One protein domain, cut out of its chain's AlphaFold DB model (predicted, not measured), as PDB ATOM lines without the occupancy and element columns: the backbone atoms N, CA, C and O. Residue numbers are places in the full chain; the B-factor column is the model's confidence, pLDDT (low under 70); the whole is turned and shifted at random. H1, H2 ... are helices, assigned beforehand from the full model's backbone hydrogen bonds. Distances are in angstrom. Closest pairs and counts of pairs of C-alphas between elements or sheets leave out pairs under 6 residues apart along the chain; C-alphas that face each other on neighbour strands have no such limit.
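AT A GLANCE: This is residues 289 to 418 of the 566 residues of an uncharacterized protein of Proteobacteria bacterium (UniProt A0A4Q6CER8). A long helix, H2, and the shorter H1 form a hairpin, with H5 slanting over H1 and H4 near both H2 and H5. Residues 358 to 364, with H3, stick out at one end. The printed part has 130 residues, of which 82 belong to five named helices, in order H1 to H5, with no named strand; the class is all helix, and the whole is loose, with a radius of gyration of the C-alphas of 17.8 A and spans of 63 by 34 by 23 A.

HOW THE PARTS SIT: H2, residues 321 to 352, touches H1, residues 295 to 309, opposite ways at a shallow tilt of 10 degrees; the closest C-alphas, Val 349 and Pro 295, are 5.9 A apart. H5, residues 397 to 416, touches H1 with residues 405 to 412 alone; the closest C-alphas, Gln 405 and Arg 307, are 5.7 A apart. H4, residues 377 to 387, is close to H2 but not clearly touching, closest C-alphas Phe 378 and Ala 350, 7.4 A. H3, residues 360 to 363, touches no helix. Every O i to N i+4 pair is within hydrogen-bond range in H1, H4 and H5, and 25 of 28 in H2.

IN THESE COORDINATES: H2, 45.6 A, begins at C-alpha 321 (12.907, -0.489, -8.196) and has a kink of 33 degrees near residue 346. H5, 28.6 A, ends at C-alpha 416 (-16.340, -5.024, -36.896).

THE WHOLE: The printed part has no cut. The links H1 to H2 and H3 to H4 are long. Residues 353 to 395 have pLDDT under 70.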
ATOM      1  N   LEU A 289     -14.106 -10.752 -43.200       89.88
ATOM      2  CA  LEU A 289     -13.792 -11.295 -41.874       89.88
ATOM      3  C   LEU A 289     -14.599 -12.549 -41.504       89.88
ATOM      4  O   LEU A 289     -14.153 -13.303 -40.636       89.88
ATOM      5  N   ASP A 290     -15.747 -12.785 -42.144       91.69
ATOM      6  CA  ASP A 290     -16.535 -14.011 -41.968       91.69
ATOM      7  C   ASP A 290     -15.919 -15.220 -42.673       91.69
ATOM      8  O   ASP A 290     -16.252 -16.363 -42.355       91.69
ATOM      9  N   ASN A 291     -14.993 -14.986 -43.603       91.81
ATOM     10  CA  ASN A 291     -14.242 -16.034 -44.265       91.81
ATOM     11  C   ASN A 291     -12.908 -16.267 -43.532       91.81
ATOM     12  O   ASN A 291     -11.952 -15.527 -43.768       91.81
ATOM     13  N   PRO A 292     -12.764 -17.312 -42.695       93.31
ATOM     14  CA  PRO A 292     -11.525 -17.556 -41.950       93.31
ATOM     15  C   PRO A 292     -10.316 -17.827 -42.858       93.31
ATOM     16  O   PRO A 292      -9.171 -17.700 -42.414       93.31
ATOM     17  N   GLU A 293     -10.543 -18.171 -44.129       91.69
ATOM     18  CA  GLU A 293      -9.477 -18.391 -45.099       91.69
ATOM     19  C   GLU A 293      -8.975 -17.107 -45.762       91.69
ATOM     20  O   GLU A 293      -7.851 -17.104 -46.288       91.69
ATOM     21  N   ALA A 294      -9.752 -16.021 -45.692       87.00
ATOM     22  CA  ALA A 294      -9.385 -14.732 -46.249       87.00
ATOM     23  C   ALA A 294      -8.103 -14.184 -45.596       87.00
ATOM     24  O   ALA A 294      -7.940 -14.258 -44.370       87.00
ATOM     25  N   PRO A 295      -7.182 -13.586 -46.376       84.88
ATOM     26  CA  PRO A 295      -5.973 -12.974 -45.829       84.88
ATOM     27  C   PRO A 295      -6.259 -11.939 -44.731       84.88
ATOM     28  O   PRO A 295      -5.562 -11.915 -43.715       84.88
ATOM     29  N   LEU A 296      -7.306 -11.123 -44.897       83.00
ATOM     30  CA  LEU A 296      -7.682 -10.108 -43.913       83.00
ATOM     31  C   LEU A 296      -8.181 -10.742 -42.607       83.00
ATOM     32  O   LEU A 296      -7.710 -10.364 -41.532       83.00
ATOM     33  N   ALA A 297      -9.056 -11.750 -42.685       88.81
ATOM     34  CA  ALA A 297      -9.538 -12.491 -41.517       88.81
ATOM     35  C   ALA A 297      -8.388 -13.154 -40.746       88.81
ATOM     36  O   ALA A 297      -8.313 -13.046 -39.519       88.81
ATOM     37  N   LYS A 298      -7.434 -13.764 -41.464       91.19
ATOM     38  CA  LYS A 298      -6.213 -14.342 -40.882       91.19
ATOM     39  C   LYS A 298      -5.378 -13.287 -40.164       91.19
ATOM     40  O   LYS A 298      -4.984 -13.510 -39.021       91.19
ATOM     41  N   MET A 299      -5.142 -12.131 -40.782       86.62
ATOM     42  CA  MET A 299      -4.395 -11.039 -40.149       86.62
ATOM     43  C   MET A 299      -5.103 -10.515 -38.893       86.62
ATOM     44  O   MET A 299      -4.472 -10.348 -37.849       86.62
ATOM     45  N   VAL A 300      -6.424 -10.333 -38.946       89.50
ATOM     46  CA  VAL A 300      -7.236  -9.930 -37.788       89.50
ATOM     47  C   VAL A 300      -7.188 -10.975 -36.671       89.50
ATOM     48  O   VAL A 300      -7.054 -10.617 -35.499       89.50
ATOM     49  N   ALA A 301      -7.240 -12.267 -37.000       92.75
ATOM     50  CA  ALA A 301      -7.087 -13.342 -36.023       92.75
ATOM     51  C   ALA A 301      -5.693 -13.332 -35.370       92.75
ATOM     52  O   ALA A 301      -5.580 -13.503 -34.155       92.75
ATOM     53  N   LEU A 302      -4.634 -13.073 -36.146       90.88
ATOM     54  CA  LEU A 302      -3.274 -12.915 -35.623       90.88
ATOM     55  C   LEU A 302      -3.159 -11.711 -34.681       90.88
ATOM     56  O   LEU A 302      -2.582 -11.853 -33.605       90.88
ATOM     57  N   LEU A 303      -3.754 -10.566 -35.028       89.69
ATOM     58  CA  LEU A 303      -3.792  -9.378 -34.165       89.69
ATOM     59  C   LEU A 303      -4.572  -9.634 -32.867       89.69
ATOM     60  O   LEU A 303      -4.110  -9.256 -31.791       89.69
ATOM     61  N   LYS A 304      -5.714 -10.334 -32.938       93.12
ATOM     62  CA  LYS A 304      -6.489 -10.760 -31.756       93.12
ATOM     63  C   LYS A 304      -5.664 -11.662 -30.835       93.12
ATOM     64  O   LYS A 304      -5.728 -11.504 -29.616       93.12
ATOM     65  N   THR A 305      -4.897 -12.594 -31.400       94.81
ATOM     66  CA  THR A 305      -3.994 -13.466 -30.635       94.81
ATOM     67  C   THR A 305      -2.859 -12.667 -30.006       94.81
ATOM     68  O   THR A 305      -2.674 -12.758 -28.797       94.81
ATOM     69  N   LEU A 306      -2.173 -11.815 -30.777       90.25
ATOM     70  CA  LEU A 306      -1.115 -10.941 -30.262       90.25
ATOM     71  C   LEU A 306      -1.628 -10.092 -29.092       90.25
ATOM     72  O   LEU A 306      -1.033 -10.107 -28.020       90.25
ATOM     73  N   ARG A 307      -2.776  -9.423 -29.252       92.06
ATOM     74  CA  ARG A 307      -3.402  -8.617 -28.191       92.06
ATOM     75  C   ARG A 307      -3.614  -9.414 -26.905       92.06
ATOM     76  O   ARG A 307      -3.369  -8.871 -25.832       92.06
ATOM     77  N   LYS A 308      -4.081 -10.667 -27.002       94.94
ATOM     78  CA  LYS A 308      -4.315 -11.556 -25.845       94.94
ATOM     79  C   LYS A 308      -3.020 -12.046 -25.193       94.94
ATOM     80  O   LYS A 308      -3.006 -12.262 -23.985       94.94
ATOM     81  N   GLU A 309      -1.973 -12.274 -25.982       94.81
ATOM     82  CA  GLU A 309      -0.684 -12.770 -25.488       94.81
ATOM     83  C   GLU A 309       0.159 -11.672 -24.831       94.81
ATOM     84  O   GLU A 309       0.918 -11.960 -23.903       94.81
ATOM     85  N   LEU A 310       0.006 -10.419 -25.272       91.62
ATOM     86  CA  LEU A 310       0.691  -9.281 -24.671       91.62
ATOM     87  C   LEU A 310       0.232  -9.040 -23.230       91.62
ATOM     88  O   LEU A 310      -0.957  -9.030 -22.908       91.62
ATOM     89  N   ARG A 311       1.206  -8.805 -22.354       93.00
ATOM     90  CA  ARG A 311       0.997  -8.528 -20.934       93.00
ATOM     91  C   ARG A 311       1.493  -7.135 -20.584       93.00
ATOM     92  O   ARG A 311       2.579  -6.734 -21.005       93.00
ATOM     93  N   VAL A 312       0.720  -6.435 -19.760       90.62
ATOM     94  CA  VAL A 312       1.160  -5.216 -19.077       90.62
ATOM     95  C   VAL A 312       1.835  -5.635 -17.760       90.62
ATOM     96  O   VAL A 312       1.250  -6.443 -17.028       90.62
ATOM     97  N   PRO A 313       3.057  -5.154 -17.453       86.38
ATOM     98  CA  PRO A 313       3.733  -5.431 -16.190       86.38
ATOM     99  C   PRO A 313       2.866  -5.071 -14.986       86.38
ATOM    100  O   PRO A 313       2.287  -3.987 -14.928       86.38
ATOM    101  N   ARG A 314       2.799  -5.968 -13.997       83.38
ATOM    102  CA  ARG A 314       2.068  -5.710 -12.753       83.38
ATOM    103  C   ARG A 314       2.950  -4.903 -11.816       83.38
ATOM    104  O   ARG A 314       3.575  -5.454 -10.920       83.38
ATOM    105  N   THR A 315       3.026  -3.597 -12.032       77.62
ATOM    106  CA  THR A 315       3.710  -2.704 -11.094       77.62
ATOM    107  C   THR A 315       2.704  -2.127 -10.110       77.62
ATOM    108  O   THR A 315       1.712  -1.542 -10.531       77.62
ATOM    109  N   ASN A 316       2.965  -2.258  -8.811       81.69
ATOM    110  CA  ASN A 316       2.241  -1.523  -7.775       81.69
ATOM    111  C   ASN A 316       3.204  -0.638  -6.968       81.69
ATOM    112  O   ASN A 316       4.431  -0.734  -7.107       81.69
ATOM    113  N   ASP A 317       2.647   0.228  -6.126       82.88
ATOM    114  CA  ASP A 317       3.427   1.180  -5.327       82.88
ATOM    115  C   ASP A 317       4.279   0.506  -4.242       82.88
ATOM    116  O   ASP A 317       5.245   1.095  -3.769       82.88
ATOM    117  N   GLN A 318       3.986  -0.754  -3.903       86.12
ATOM    118  CA  GLN A 318       4.716  -1.530  -2.897       86.12
ATOM    119  C   GLN A 318       5.985  -2.202  -3.449       86.12
ATOM    120  O   GLN A 318       6.840  -2.626  -2.674       86.12
ATOM    121  N   MET A 319       6.137  -2.310  -4.774       88.44
ATOM    122  CA  MET A 319       7.330  -2.903  -5.383       88.44
ATOM    123  C   MET A 319       8.504  -1.921  -5.394       88.44
ATOM    124  O   MET A 319       8.389  -0.790  -5.878       88.44
ATOM    125  N   ASN A 320       9.673  -2.389  -4.960       90.12
ATOM    126  CA  ASN A 320      10.911  -1.628  -5.096       90.12
ATOM    127  C   ASN A 320      11.394  -1.576  -6.562       90.12
ATOM    128  O   ASN A 320      10.900  -2.295  -7.437       90.12
ATOM    129  N   VAL A 321      12.382  -0.721  -6.837       86.06
ATOM    130  CA  VAL A 321      12.907  -0.489  -8.196       86.06
ATOM    131  C   VAL A 321      13.404  -1.783  -8.856       86.06
ATOM    132  O   VAL A 321      13.108  -2.020 -10.026       86.06
ATOM    133  N   LEU A 322      14.095  -2.656  -8.114       86.19
ATOM    134  CA  LEU A 322      14.618  -3.924  -8.639       86.19
ATOM    135  C   LEU A 322      13.500  -4.925  -8.957       86.19
ATOM    136  O   LEU A 322      13.556  -5.606  -9.979       86.19
ATOM    137  N   GLN A 323      12.464  -4.995  -8.118       88.00
ATOM    138  CA  GLN A 323      11.283  -5.824  -8.365       88.00
ATOM    139  C   GLN A 323      10.534  -5.351  -9.615       88.00
ATOM    140  O   GLN A 323      10.201  -6.174 -10.467       88.00
ATOM    141  N   LYS A 324      10.326  -4.033  -9.765       82.94
ATOM    142  CA  LYS A 324       9.709  -3.440 -10.966       82.94
ATOM    143  C   LYS A 324      10.541  -3.734 -12.218       82.94
ATOM    144  O   LYS A 324       9.985  -4.143 -13.234       82.94
ATOM    145  N   ALA A 325      11.866  -3.599 -12.138       83.12
ATOM    146  CA  ALA A 325      12.767  -3.912 -13.245       83.12
ATOM    147  C   ALA A 325      12.718  -5.401 -13.637       83.12
ATOM    148  O   ALA A 325      12.626  -5.722 -14.822       83.12
ATOM    149  N   ARG A 326      12.724  -6.314 -12.657       87.25
ATOM    150  CA  ARG A 326      12.634  -7.762 -12.903       87.25
ATOM    151  C   ARG A 326      11.304  -8.150 -13.547       87.25
ATOM    152  O   ARG A 326      11.313  -8.907 -14.515       87.25
ATOM    153  N   GLU A 327      10.189  -7.621 -13.046       88.38
ATOM    154  CA  GLU A 327       8.862  -7.843 -13.634       88.38
ATOM    155  C   GLU A 327       8.807  -7.320 -15.075       88.38
ATOM    156  O   GLU A 327       8.407  -8.048 -15.984       88.38
ATOM    157  N   ASN A 328       9.302  -6.100 -15.313       83.75
ATOM    158  CA  ASN A 328       9.375  -5.525 -16.654       83.75
ATOM    159  C   ASN A 328      10.191  -6.400 -17.613       83.75
ATOM    160  O   ASN A 328       9.752  -6.617 -18.737       83.75
ATOM    161  N   LEU A 329      11.336  -6.944 -17.184       85.06
ATOM    162  CA  LEU A 329      12.165  -7.824 -18.016       85.06
ATOM    163  C   LEU A 329      11.469  -9.149 -18.352       85.06
ATOM    164  O   LEU A 329      11.512  -9.588 -19.501       85.06
ATOM    165  N   VAL A 330      10.808  -9.782 -17.376       89.06
ATOM    166  CA  VAL A 330      10.058 -11.032 -17.601       89.06
ATOM    167  C   VAL A 330       8.909 -10.797 -18.579       89.06
ATOM    168  O   VAL A 330       8.725 -11.563 -19.527       89.06
ATOM    169  N   VAL A 331       8.153  -9.717 -18.386       89.38
ATOM    170  CA  VAL A 331       7.037  -9.359 -19.265       89.38
ATOM    171  C   VAL A 331       7.528  -8.937 -20.650       89.38
ATOM    172  O   VAL A 331       6.946  -9.361 -21.646       89.38
ATOM    173  N   ALA A 332       8.629  -8.190 -20.746       86.00
ATOM    174  CA  ALA A 332       9.252  -7.837 -22.019       86.00
ATOM    175  C   ALA A 332       9.692  -9.079 -22.799       86.00
ATOM    176  O   ALA A 332       9.391  -9.183 -23.985       86.00
ATOM    177  N   LYS A 333      10.315 -10.064 -22.137       88.25
ATOM    178  CA  LYS A 333      10.683 -11.337 -22.770       88.25
ATOM    179  C   LYS A 333       9.458 -12.077 -23.319       88.25
ATOM    180  O   LYS A 333       9.444 -12.428 -24.492       88.25
ATOM    181  N   ASN A 334       8.414 -12.252 -22.508       90.12
ATOM    182  CA  ASN A 334       7.193 -12.950 -22.937       90.12
ATOM    183  C   ASN A 334       6.496 -12.243 -24.108       90.12
ATOM    184  O   ASN A 334       6.028 -12.879 -25.050       90.12
ATOM    185  N   ASN A 335       6.437 -10.914 -24.063       90.31
ATOM    186  CA  ASN A 335       5.854 -10.121 -25.135       90.31
ATOM    187  C   ASN A 335       6.718 -10.157 -26.406       90.31
ATOM    188  O   ASN A 335       6.160 -10.173 -27.498       90.31
ATOM    189  N   ASN A 336       8.052 -10.203 -26.296       86.56
ATOM    190  CA  ASN A 336       8.935 -10.401 -27.450       86.56
ATOM    191  C   ASN A 336       8.647 -11.739 -28.137       86.56
ATOM    192  O   ASN A 336       8.539 -11.776 -29.360       86.56
ATOM    193  N   ASP A 337       8.437 -12.812 -27.370       89.75
ATOM    194  CA  ASP A 337       8.049 -14.111 -27.930       89.75
ATOM    195  C   ASP A 337       6.700 -14.028 -28.667       89.75
ATOM    196  O   ASP A 337       6.554 -14.580 -29.760       89.75
ATOM    197  N   ALA A 338       5.721 -13.301 -28.114       90.75
ATOM    198  CA  ALA A 338       4.432 -13.055 -28.769       90.75
ATOM    199  C   ALA A 338       4.594 -12.259 -30.081       90.75
ATOM    200  O   ALA A 338       4.027 -12.628 -31.114       90.75
ATOM    201  N   TRP A 339       5.422 -11.212 -30.079       85.12
ATOM    202  CA  TRP A 339       5.741 -10.421 -31.269       85.12
ATOM    203  C   TRP A 339       6.457 -11.231 -32.348       85.12
ATOM    204  O   TRP A 339       6.128 -11.090 -33.526       85.12
ATOM    205  N   LEU A 340       7.404 -12.094 -31.972       86.38
ATOM    206  CA  LEU A 340       8.100 -12.979 -32.906       86.38
ATOM    207  C   LEU A 340       7.127 -13.973 -33.549       86.38
ATOM    208  O   LEU A 340       7.117 -14.114 -34.772       86.38
ATOM    209  N   LYS A 341       6.253 -14.603 -32.752       92.38
ATOM    210  CA  LYS A 341       5.199 -15.502 -33.257       92.38
ATOM    211  C   LYS A 341       4.243 -14.784 -34.203       92.38
ATOM    212  O   LYS A 341       3.911 -15.327 -35.257       92.38
ATOM    213  N   PHE A 342       3.802 -13.581 -33.833       88.44
ATOM    214  CA  PHE A 342       2.966 -12.748 -34.690       88.44
ATOM    215  C   PHE A 342       3.685 -12.431 -36.000       88.44
ATOM    216  O   PHE A 342       3.141 -12.722 -37.057       88.44
ATOM    217  N   SER A 343       4.913 -11.913 -35.938       82.31
ATOM    218  CA  SER A 343       5.682 -11.489 -37.113       82.31
ATOM    219  C   SER A 343       5.928 -12.649 -38.074       82.31
ATOM    220  O   SER A 343       5.674 -12.514 -39.266       82.31
ATOM    221  N   ALA A 344       6.328 -13.817 -37.560       87.75
ATOM    222  CA  ALA A 344       6.539 -15.013 -38.371       87.75
ATOM    223  C   ALA A 344       5.264 -15.439 -39.121       87.75
ATOM    224  O   ALA A 344       5.313 -15.722 -40.315       87.75
ATOM    225  N   LYS A 345       4.104 -15.440 -38.449       92.19
ATOM    226  CA  LYS A 345       2.821 -15.783 -39.086       92.19
ATOM    227  C   LYS A 345       2.316 -14.678 -40.015       92.19
ATOM    228  O   LYS A 345       1.784 -14.975 -41.081       92.19
ATOM    229  N   ALA A 346       2.497 -13.415 -39.638       84.31
ATOM    230  CA  ALA A 346       2.096 -12.259 -40.427       84.31
ATOM    231  C   ALA A 346       2.874 -12.190 -41.745       84.31
ATOM    232  O   ALA A 346       2.265 -11.914 -42.771       84.31
ATOM    233  N   LEU A 347       4.168 -12.533 -41.758       83.06
ATOM    234  CA  LEU A 347       4.983 -12.619 -42.979       83.06
ATOM    235  C   LEU A 347       4.455 -13.649 -43.994       83.06
ATOM    236  O   LEU A 347       4.675 -13.485 -45.189       83.06
ATOM    237  N   LEU A 348       3.717 -14.673 -43.551       88.75
ATOM    238  CA  LEU A 348       3.077 -15.652 -44.444       88.75
ATOM    239  C   LEU A 348       1.741 -15.155 -45.024       88.75
ATOM    240  O   LEU A 348       1.267 -15.676 -46.036       88.75
ATOM    241  N   VAL A 349       1.113 -14.172 -44.375       83.25
ATOM    242  CA  VAL A 349      -0.187 -13.606 -44.769       83.25
ATOM    243  C   VAL A 349      -0.014 -12.298 -45.543       83.25
ATOM    244  O   VAL A 349      -0.736 -12.067 -46.506       83.25
ATOM    245  N   ALA A 350       0.957 -11.464 -45.165       75.25
ATOM    246  CA  ALA A 350       1.177 -10.130 -45.717       75.25
ATOM    247  C   ALA A 350       1.353 -10.106 -47.246       75.25
ATOM    248  O   ALA A 350       0.705  -9.273 -47.872       75.25
ATOM    249  N   PRO A 351       2.091 -11.032 -47.895       76.31
ATOM    250  CA  PRO A 351       2.186 -11.055 -49.357       76.31
ATOM    251  C   PRO A 351       0.844 -11.267 -50.069       76.31
ATOM    252  O   PRO A 351       0.730 -10.952 -51.245       76.31
ATOM    253  N   LYS A 352      -0.170 -11.803 -49.373       79.62
ATOM    254  CA  LYS A 352      -1.535 -11.989 -49.894       79.62
ATOM    255  C   LYS A 352      -2.441 -10.776 -49.656       79.62
ATOM    256  O   LYS A 352      -3.569 -10.774 -50.129       79.62
ATOM    257  N   LEU A 353      -1.974  -9.803 -48.873       69.31
ATOM    258  CA  LEU A 353      -2.625  -8.510 -48.634       69.31
ATOM    259  C   LEU A 353      -1.991  -7.392 -49.466       69.31
ATOM    260  O   LEU A 353      -2.605  -6.350 -49.663       69.31
ATOM    261  N   ILE A 354      -0.747  -7.587 -49.906       64.31
ATOM    262  CA  ILE A 354      -0.012  -6.640 -50.742       64.31
ATOM    263  C   ILE A 354      -0.375  -6.917 -52.210       64.31
ATOM    264  O   ILE A 354      -0.427  -8.086 -52.603       64.31
ATOM    265  N   PRO A 355      -0.595  -5.878 -53.036       57.47
ATOM    266  CA  PRO A 355      -0.826  -6.047 -54.465       57.47
ATOM    267  C   PRO A 355       0.272  -6.897 -55.101       57.47
ATOM    268  O   PRO A 355       1.461  -6.599 -54.969       57.47
ATOM    269  N   SER A 356      -0.098  -7.947 -55.838       56.53
ATOM    270  CA  SER A 356       0.890  -8.615 -56.680       56.53
ATOM    271  C   SER A 356       1.240  -7.672 -57.835       56.53
ATOM    272  O   SER A 356       0.409  -7.452 -58.718       56.53
ATOM    273  N   ASN A 357       2.477  -7.168 -57.888       53.25
ATOM    274  CA  ASN A 357       3.017  -6.366 -59.005       53.25
ATOM    275  C   ASN A 357       3.086  -7.132 -60.351       53.25
ATOM    276  O   ASN A 357       3.753  -6.708 -61.290       53.25
ATOM    277  N   ASN A 358       2.434  -8.290 -60.456       52.34
ATOM    278  CA  ASN A 358       2.470  -9.155 -61.627       52.34
ATOM    279  C   ASN A 358       1.383  -8.830 -62.660       52.34
ATOM    280  O   ASN A 358       1.457  -9.360 -63.765       52.34
ATOM    281  N   SER A 359       0.423  -7.951 -62.350       56.56
ATOM    282  CA  SER A 359      -0.490  -7.411 -63.365       56.56
ATOM    283  C   SER A 359       0.309  -6.501 -64.317       56.56
ATOM    284  O   SER A 359       0.961  -5.573 -63.830       56.56
ATOM    285  N   PRO A 360       0.298  -6.754 -65.642       58.38
ATOM    286  CA  PRO A 360       1.019  -5.945 -66.631       58.38
ATOM    287  C   PRO A 360       0.721  -4.447 -66.495       58.38
ATOM    288  O   PRO A 360       1.639  -3.632 -66.523       58.38
ATOM    289  N   ASP A 361      -0.534  -4.107 -66.198       59.97
ATOM    290  CA  ASP A 361      -1.006  -2.725 -66.054       59.97
ATOM    291  C   ASP A 361      -0.467  -2.029 -64.791       59.97
ATOM    292  O   ASP A 361      -0.391  -0.806 -64.741       59.97
ATOM    293  N   ILE A 362      -0.059  -2.790 -63.765       58.12
ATOM    294  CA  ILE A 362       0.593  -2.250 -62.556       58.12
ATOM    295  C   ILE A 362       2.095  -2.043 -62.797       58.12
ATOM    296  O   ILE A 362       2.691  -1.153 -62.190       58.12
ATOM    297  N   LYS A 363       2.713  -2.824 -63.696       57.03
ATOM    298  CA  LYS A 363       4.136  -2.680 -64.050       57.03
ATOM    299  C   LYS A 363       4.415  -1.403 -64.843       57.03
ATOM    300  O   LYS A 363       5.459  -0.803 -64.629       57.03
ATOM    301  N   GLU A 364       3.478  -0.961 -65.686       54.03
ATOM    302  CA  GLU A 364       3.567   0.331 -66.398       54.03
ATOM    303  C   GLU A 364       3.454   1.548 -65.462       54.03
ATOM    304  O   GLU A 364       3.825   2.670 -65.812       54.03
ATOM    305  N   LEU A 365       2.964   1.344 -64.239       55.03
ATOM    306  CA  LEU A 365       2.982   2.354 -63.193       55.03
ATOM    307  C   LEU A 365       4.358   2.302 -62.515       55.03
ATOM    308  O   LEU A 365       4.475   1.787 -61.409       55.03
ATOM    309  N   ASP A 366       5.412   2.797 -63.167       45.81
ATOM    310  CA  ASP A 366       6.784   2.819 -62.628       45.81
ATOM    311  C   ASP A 366       6.803   3.217 -61.138       45.81
ATOM    312  O   ASP A 366       6.334   4.289 -60.765       45.81
ATOM    313  N   GLY A 367       7.317   2.376 -60.253       49.78
ATOM    314  CA  GLY A 367       7.538   2.709 -58.845       49.78
ATOM    315  C   GLY A 367       8.682   1.858 -58.333       49.78
ATOM    316  O   GLY A 367       8.784   0.690 -58.712       49.78
ATOM    317  N   SER A 368       9.573   2.443 -57.535       43.59
ATOM    318  CA  SER A 368      10.727   1.704 -57.040       43.59
ATOM    319  C   SER A 368      10.260   0.622 -56.058       43.59
ATOM    320  O   SER A 368       9.442   0.909 -55.185       43.59
ATOM    321  N   PRO A 369      10.815  -0.603 -56.097       41.91
ATOM    322  CA  PRO A 369      10.632  -1.599 -55.036       41.91
ATOM    323  C   PRO A 369      11.076  -1.110 -53.645       41.91
ATOM    324  O   PRO A 369      10.729  -1.726 -52.640       41.91
ATOM    325  N   THR A 370      11.859  -0.023 -53.575       41.47
ATOM    326  CA  THR A 370      12.308   0.609 -52.323       41.47
ATOM    327  C   THR A 370      11.304   1.594 -51.732       41.47
ATOM    328  O   THR A 370      11.539   2.086 -50.628       41.47
ATOM    329  N   ASP A 371      10.194   1.873 -52.419       46.44
ATOM    330  CA  ASP A 371       9.077   2.643 -51.873       46.44
ATOM    331  C   ASP A 371       8.289   1.735 -50.918       46.44
ATOM    332  O   ASP A 371       7.179   1.287 -51.202       46.44
ATOM    333  N   VAL A 372       8.915   1.383 -49.788       41.69
ATOM    334  CA  VAL A 372       8.263   0.637 -48.713       41.69
ATOM    335  C   VAL A 372       7.121   1.502 -48.211       41.69
ATOM    336  O   VAL A 372       7.331   2.526 -47.562       41.69
ATOM    337  N   ASP A 373       5.914   1.070 -48.542       49.22
ATOM    338  CA  ASP A 373       4.658   1.677 -48.157       49.22
ATOM    339  C   ASP A 373       4.599   1.890 -46.659       49.22
ATOM    340  O   ASP A 373       4.306   0.962 -45.914       49.22
ATOM    341  N   ILE A 374       4.842   3.122 -46.230       41.06
ATOM    342  CA  ILE A 374       4.751   3.554 -44.844       41.06
ATOM    343  C   ILE A 374       3.296   3.556 -44.314       41.06
ATOM    344  O   ILE A 374       3.076   3.895 -43.150       41.06
ATOM    345  N   SER A 375       2.315   3.233 -45.154       40.12
ATOM    346  CA  SER A 375       0.858   3.258 -44.950       40.12
ATOM    347  C   SER A 375       0.191   1.882 -45.098       40.12
ATOM    348  O   SER A 375      -0.999   1.767 -44.803       40.12
ATOM    349  N   SER A 376       0.925   0.822 -45.460       44.53
ATOM    350  CA  SER A 376       0.371  -0.543 -45.514       44.53
ATOM    351  C   SER A 376      -0.140  -0.907 -44.130       44.53
ATOM    352  O   SER A 376       0.447  -0.460 -43.149       44.53
ATOM    353  N   PRO A 377      -1.149  -1.778 -43.971       46.88
ATOM    354  CA  PRO A 377      -1.523  -2.271 -42.647       46.88
ATOM    355  C   PRO A 377      -0.310  -2.770 -41.842       46.88
ATOM    356  O   PRO A 377      -0.217  -2.526 -40.640       46.88
ATOM    357  N   PHE A 378       0.676  -3.378 -42.513       50.47
ATOM    358  CA  PHE A 378       1.948  -3.779 -41.912       50.47
ATOM    359  C   PHE A 378       2.837  -2.590 -41.511       50.47
ATOM    360  O   PHE A 378       3.329  -2.556 -40.386       50.47
ATOM    361  N   ALA A 379       3.028  -1.583 -42.360       55.41
ATOM    362  CA  ALA A 379       3.858  -0.432 -42.021       55.41
ATOM    363  C   ALA A 379       3.174   0.596 -41.122       55.41
ATOM    364  O   ALA A 379       3.860   1.242 -40.341       55.41
ATOM    365  N   LEU A 380       1.848   0.719 -41.163       55.06
ATOM    366  CA  LEU A 380       1.047   1.356 -40.124       55.06
ATOM    367  C   LEU A 380       1.262   0.618 -38.813       55.06
ATOM    368  O   LEU A 380       1.570   1.269 -37.826       55.06
ATOM    369  N   THR A 381       1.232  -0.719 -38.804       58.06
ATOM    370  CA  THR A 381       1.571  -1.504 -37.606       58.06
ATOM    371  C   THR A 381       3.008  -1.234 -37.142       58.06
ATOM    372  O   THR A 381       3.225  -1.045 -35.950       58.06
ATOM    373  N   LEU A 382       3.993  -1.127 -38.045       62.72
ATOM    374  CA  LEU A 382       5.387  -0.801 -37.699       62.72
ATOM    375  C   LEU A 382       5.586   0.660 -37.259       62.72
ATOM    376  O   LEU A 382       6.372   0.932 -36.349       62.72
ATOM    377  N   LYS A 383       4.876   1.611 -37.868       64.00
ATOM    378  CA  LYS A 383       4.839   3.022 -37.466       64.00
ATOM    379  C   LYS A 383       4.184   3.170 -36.114       64.00
ATOM    380  O   LYS A 383       4.719   3.887 -35.283       64.00
ATOM    381  N   MET A 384       3.063   2.491 -35.891       64.31
ATOM    382  CA  MET A 384       2.398   2.413 -34.599       64.31
ATOM    383  C   MET A 384       3.372   1.802 -33.596       64.31
ATOM    384  O   MET A 384       3.631   2.424 -32.576       64.31
ATOM    385  N   TYR A 385       4.023   0.679 -33.917       66.62
ATOM    386  CA  TYR A 385       5.053   0.060 -33.077       66.62
ATOM    387  C   TYR A 385       6.172   1.045 -32.689       66.62
ATOM    388  O   TYR A 385       6.540   1.139 -31.515       66.62
ATOM    389  N   GLY A 386       6.669   1.832 -33.648       67.38
ATOM    390  CA  GLY A 386       7.646   2.896 -33.406       67.38
ATOM    391  C   GLY A 386       7.097   4.061 -32.575       67.38
ATOM    392  O   GLY A 386       7.717   4.447 -31.587       67.38
ATOM    393  N   ALA A 387       5.930   4.594 -32.937       65.12
ATOM    394  CA  ALA A 387       5.275   5.736 -32.297       65.12
ATOM    395  C   ALA A 387       4.819   5.430 -30.865       65.12
ATOM    396  O   ALA A 387       4.803   6.315 -30.014       65.12
ATOM    397  N   MET A 388       4.498   4.170 -30.575       66.56
ATOM    398  CA  MET A 388       4.157   3.711 -29.232       66.56
ATOM    399  C   MET A 388       5.394   3.434 -28.379       66.56
ATOM    400  O   MET A 388       5.233   3.045 -27.233       66.56
ATOM    401  N   GLY A 389       6.618   3.616 -28.890       64.12
ATOM    402  CA  GLY A 389       7.843   3.458 -28.103       64.12
ATOM    403  C   GLY A 389       8.161   2.012 -27.712       64.12
ATOM    404  O   GLY A 389       8.972   1.788 -26.814       64.12
ATOM    405  N   LEU A 390       7.574   1.013 -28.384       66.31
ATOM    406  CA  LEU A 390       7.764  -0.412 -28.061       66.31
ATOM    407  C   LEU A 390       9.210  -0.911 -28.264       66.31
ATOM    408  O   LEU A 390       9.540  -2.016 -27.844       66.31
ATOM    409  N   LYS A 391      10.083  -0.084 -28.854       63.59
ATOM    410  CA  LYS A 391      11.527  -0.331 -29.002       63.59
ATOM    411  C   LYS A 391      12.344  -0.084 -27.724       63.59
ATOM    412  O   LYS A 391      13.481  -0.535 -27.664       63.59
ATOM    413  N   ASN A 392      11.795   0.615 -26.723       65.56
ATOM    414  CA  ASN A 392      12.488   0.933 -25.469       65.56
ATOM    415  C   ASN A 392      11.932   0.087 -24.307       65.56
ATOM    416  O   ASN A 392      10.953   0.485 -23.675       65.56
ATOM    417  N   PRO A 393      12.544  -1.069 -23.982       58.94
ATOM    418  CA  PRO A 393      12.026  -1.981 -22.958       58.94
ATOM    419  C   PRO A 393      12.256  -1.496 -21.516       58.94
ATOM    420  O   PRO A 393      11.696  -2.064 -20.583       58.94
ATOM    421  N   ILE A 394      13.080  -0.462 -21.318       60.59
ATOM    422  CA  ILE A 394      13.544  -0.029 -19.990       60.59
ATOM    423  C   ILE A 394      12.667   1.094 -19.413       60.59
ATOM    424  O   ILE A 394      12.403   1.112 -18.213       60.59
ATOM    425  N   THR A 395      12.152   1.999 -20.250       65.38
ATOM    426  CA  THR A 395      11.333   3.144 -19.818       65.38
ATOM    427  C   THR A 395       9.963   3.111 -20.483       65.38
ATOM    428  O   THR A 395       9.869   3.054 -21.707       65.38
ATOM    429  N   SER A 396       8.897   3.176 -19.679       74.38
ATOM    430  CA  SER A 396       7.497   3.242 -20.139       74.38
ATOM    431  C   SER A 396       6.981   2.017 -20.906       74.38
ATOM    432  O   SER A 396       5.897   2.079 -21.475       74.38
ATOM    433  N   TYR A 397       7.695   0.887 -20.874       81.19
ATOM    434  CA  TYR A 397       7.318  -0.327 -21.606       81.19
ATOM    435  C   TYR A 397       5.877  -0.789 -21.336       81.19
ATOM    436  O   TYR A 397       5.128  -1.037 -22.276       81.19
ATOM    437  N   GLY A 398       5.457  -0.842 -20.066       85.31
ATOM    438  CA  GLY A 398       4.088  -1.224 -19.709       85.31
ATOM    439  C   GLY A 398       3.028  -0.310 -20.321       85.31
ATOM    440  O   GLY A 398       2.101  -0.798 -20.960       85.31
ATOM    441  N   ALA A 399       3.231   1.007 -20.226       85.06
ATOM    442  CA  ALA A 399       2.352   1.989 -20.853       85.06
ATOM    443  C   ALA A 399       2.335   1.850 -22.387       85.06
ATOM    444  O   ALA A 399       1.293   2.000 -23.015       85.06
ATOM    445  N   ASN A 400       3.470   1.522 -23.008       84.19
ATOM    446  CA  ASN A 400       3.557   1.297 -24.452       84.19
ATOM    447  C   ASN A 400       2.736   0.068 -24.884       84.19
ATOM    448  O   ASN A 400       2.023   0.125 -25.886       84.19
ATOM    449  N   VAL A 401       2.805  -1.028 -24.117       87.62
ATOM    450  CA  VAL A 401       1.997  -2.236 -24.355       87.62
ATOM    451  C   VAL A 401       0.510  -1.935 -24.175       87.62
ATOM    452  O   VAL A 401      -0.291  -2.327 -25.019       87.62
ATOM    453  N   GLU A 402       0.144  -1.196 -23.129       90.62
ATOM    454  CA  GLU A 402      -1.244  -0.804 -22.869       90.62
ATOM    455  C   GLU A 402      -1.817   0.072 -23.994       90.62
ATOM    456  O   GLU A 402      -2.885  -0.234 -24.523       90.62
ATOM    457  N   ARG A 403      -1.074   1.094 -24.452       88.19
ATOM    458  CA  ARG A 403      -1.459   1.915 -25.619       88.19
ATOM    459  C   ARG A 403      -1.722   1.055 -26.850       88.19
ATOM    460  O   ARG A 403      -2.701   1.280 -27.555       88.19
ATOM    461  N   PHE A 404      -0.863   0.069 -27.101       86.62
ATOM    462  CA  PHE A 404      -1.029  -0.825 -28.240       86.62
ATOM    463  C   PHE A 404      -2.255  -1.723 -28.115       86.62
ATOM    464  O   PHE A 404      -2.981  -1.890 -29.092       86.62
ATOM    465  N   GLN A 405      -2.514  -2.281 -26.930       90.56
ATOM    466  CA  GLN A 405      -3.710  -3.092 -26.696       90.56
ATOM    467  C   GLN A 405      -4.984  -2.271 -26.908       90.56
ATOM    468  O   GLN A 405      -5.862  -2.716 -27.647       90.56
ATOM    469  N   LEU A 406      -5.044  -1.055 -26.352       91.75
ATOM    470  CA  LEU A 406      -6.158  -0.127 -26.563       91.75
ATOM    471  C   LEU A 406      -6.355   0.192 -28.049       91.75
ATOM    472  O   LEU A 406      -7.480   0.168 -28.546       91.75
ATOM    473  N   LEU A 407      -5.263   0.444 -28.773       88.62
ATOM    474  CA  LEU A 407      -5.303   0.728 -30.201       88.62
ATOM    475  C   LEU A 407      -5.796  -0.471 -31.021       88.62
ATOM    476  O   LEU A 407      -6.633  -0.286 -31.907       88.62
ATOM    477  N   ILE A 408      -5.312  -1.690 -30.749       89.44
ATOM    478  CA  ILE A 408      -5.808  -2.897 -31.427       89.44
ATOM    479  C   ILE A 408      -7.298  -3.065 -31.156       89.44
ATOM    480  O   ILE A 408      -8.058  -3.249 -32.102       89.44
ATOM    481  N   ASP A 409      -7.719  -2.994 -29.895       92.94
ATOM    482  CA  ASP A 409      -9.122  -3.184 -29.528       92.94
ATOM    483  C   ASP A 409     -10.017  -2.162 -30.235       92.94
ATOM    484  O   ASP A 409     -11.057  -2.522 -30.794       92.94
ATOM    485  N   ALA A 410      -9.570  -0.906 -30.296       92.44
ATOM    486  CA  ALA A 410     -10.283   0.154 -30.987       92.44
ATOM    487  C   ALA A 410     -10.364  -0.078 -32.507       92.44
ATOM    488  O   ALA A 410     -11.429   0.108 -33.100       92.44
ATOM    489  N   ASN A 411      -9.279  -0.522 -33.151       89.38
ATOM    490  CA  ASN A 411      -9.281  -0.847 -34.583       89.38
ATOM    491  C   ASN A 411     -10.158  -2.065 -34.895       89.38
ATOM    492  O   ASN A 411     -10.938  -2.034 -35.843       89.38
ATOM    493  N   LEU A 412     -10.070  -3.124 -34.088       90.75
ATOM    494  CA  LEU A 412     -10.888  -4.324 -34.256       90.75
ATOM    495  C   LEU A 412     -12.377  -4.005 -34.126       90.75
ATOM    496  O   LEU A 412     -13.164  -4.462 -34.950       90.75
ATOM    497  N   MET A 413     -12.752  -3.196 -33.130       94.75
ATOM    498  CA  MET A 413     -14.123  -2.711 -32.978       94.75
ATOM    499  C   MET A 413     -14.559  -1.876 -34.185       94.75
ATOM    500  O   MET A 413     -15.660  -2.058 -34.701       94.75
ATOM    501  N   ALA A 414     -13.684  -0.988 -34.665       92.56
ATOM    502  CA  ALA A 414     -13.986  -0.145 -35.808       92.56
ATOM    503  C   ALA A 414     -14.276  -0.967 -37.069       92.56
ATOM    504  O   ALA A 414     -15.290  -0.721 -37.712       92.56
ATOM    505  N   VAL A 415     -13.433  -1.956 -37.394       91.56
ATOM    506  CA  VAL A 415     -13.639  -2.838 -38.556       91.56
ATOM    507  C   VAL A 415     -14.896  -3.692 -38.386       91.56
ATOM    508  O   VAL A 415     -15.685  -3.801 -39.320       91.56
ATOM    509  N   GLU A 416     -15.132  -4.243 -37.192       93.88
ATOM    510  CA  GLU A 416     -16.340  -5.024 -36.896       93.88
ATOM    511  C   GLU A 416     -17.619  -4.217 -37.171       93.88
ATOM    512  O   GLU A 416     -18.551  -4.708 -37.805       93.88
ATOM    513  N   GLN A 417     -17.649  -2.944 -36.775       95.50
ATOM    514  CA  GLN A 417     -18.808  -2.067 -36.973       95.50
ATOM    515  C   GLN A 417     -19.019  -1.615 -38.428       95.50
ATOM    516  O   GLN A 417     -20.078  -1.065 -38.743       95.50
ATOM    517  N   LEU A 418     -18.060  -1.873 -39.323       95.88
ATOM    518  CA  LEU A 418     -18.211  -1.662 -40.767       95.88
ATOM    519  C   LEU A 418     -18.878  -2.843 -41.478       95.88
ATOM    520  O   LEU A 418     -19.260  -2.700 -42.637       95.88
TER     521      LEU A 418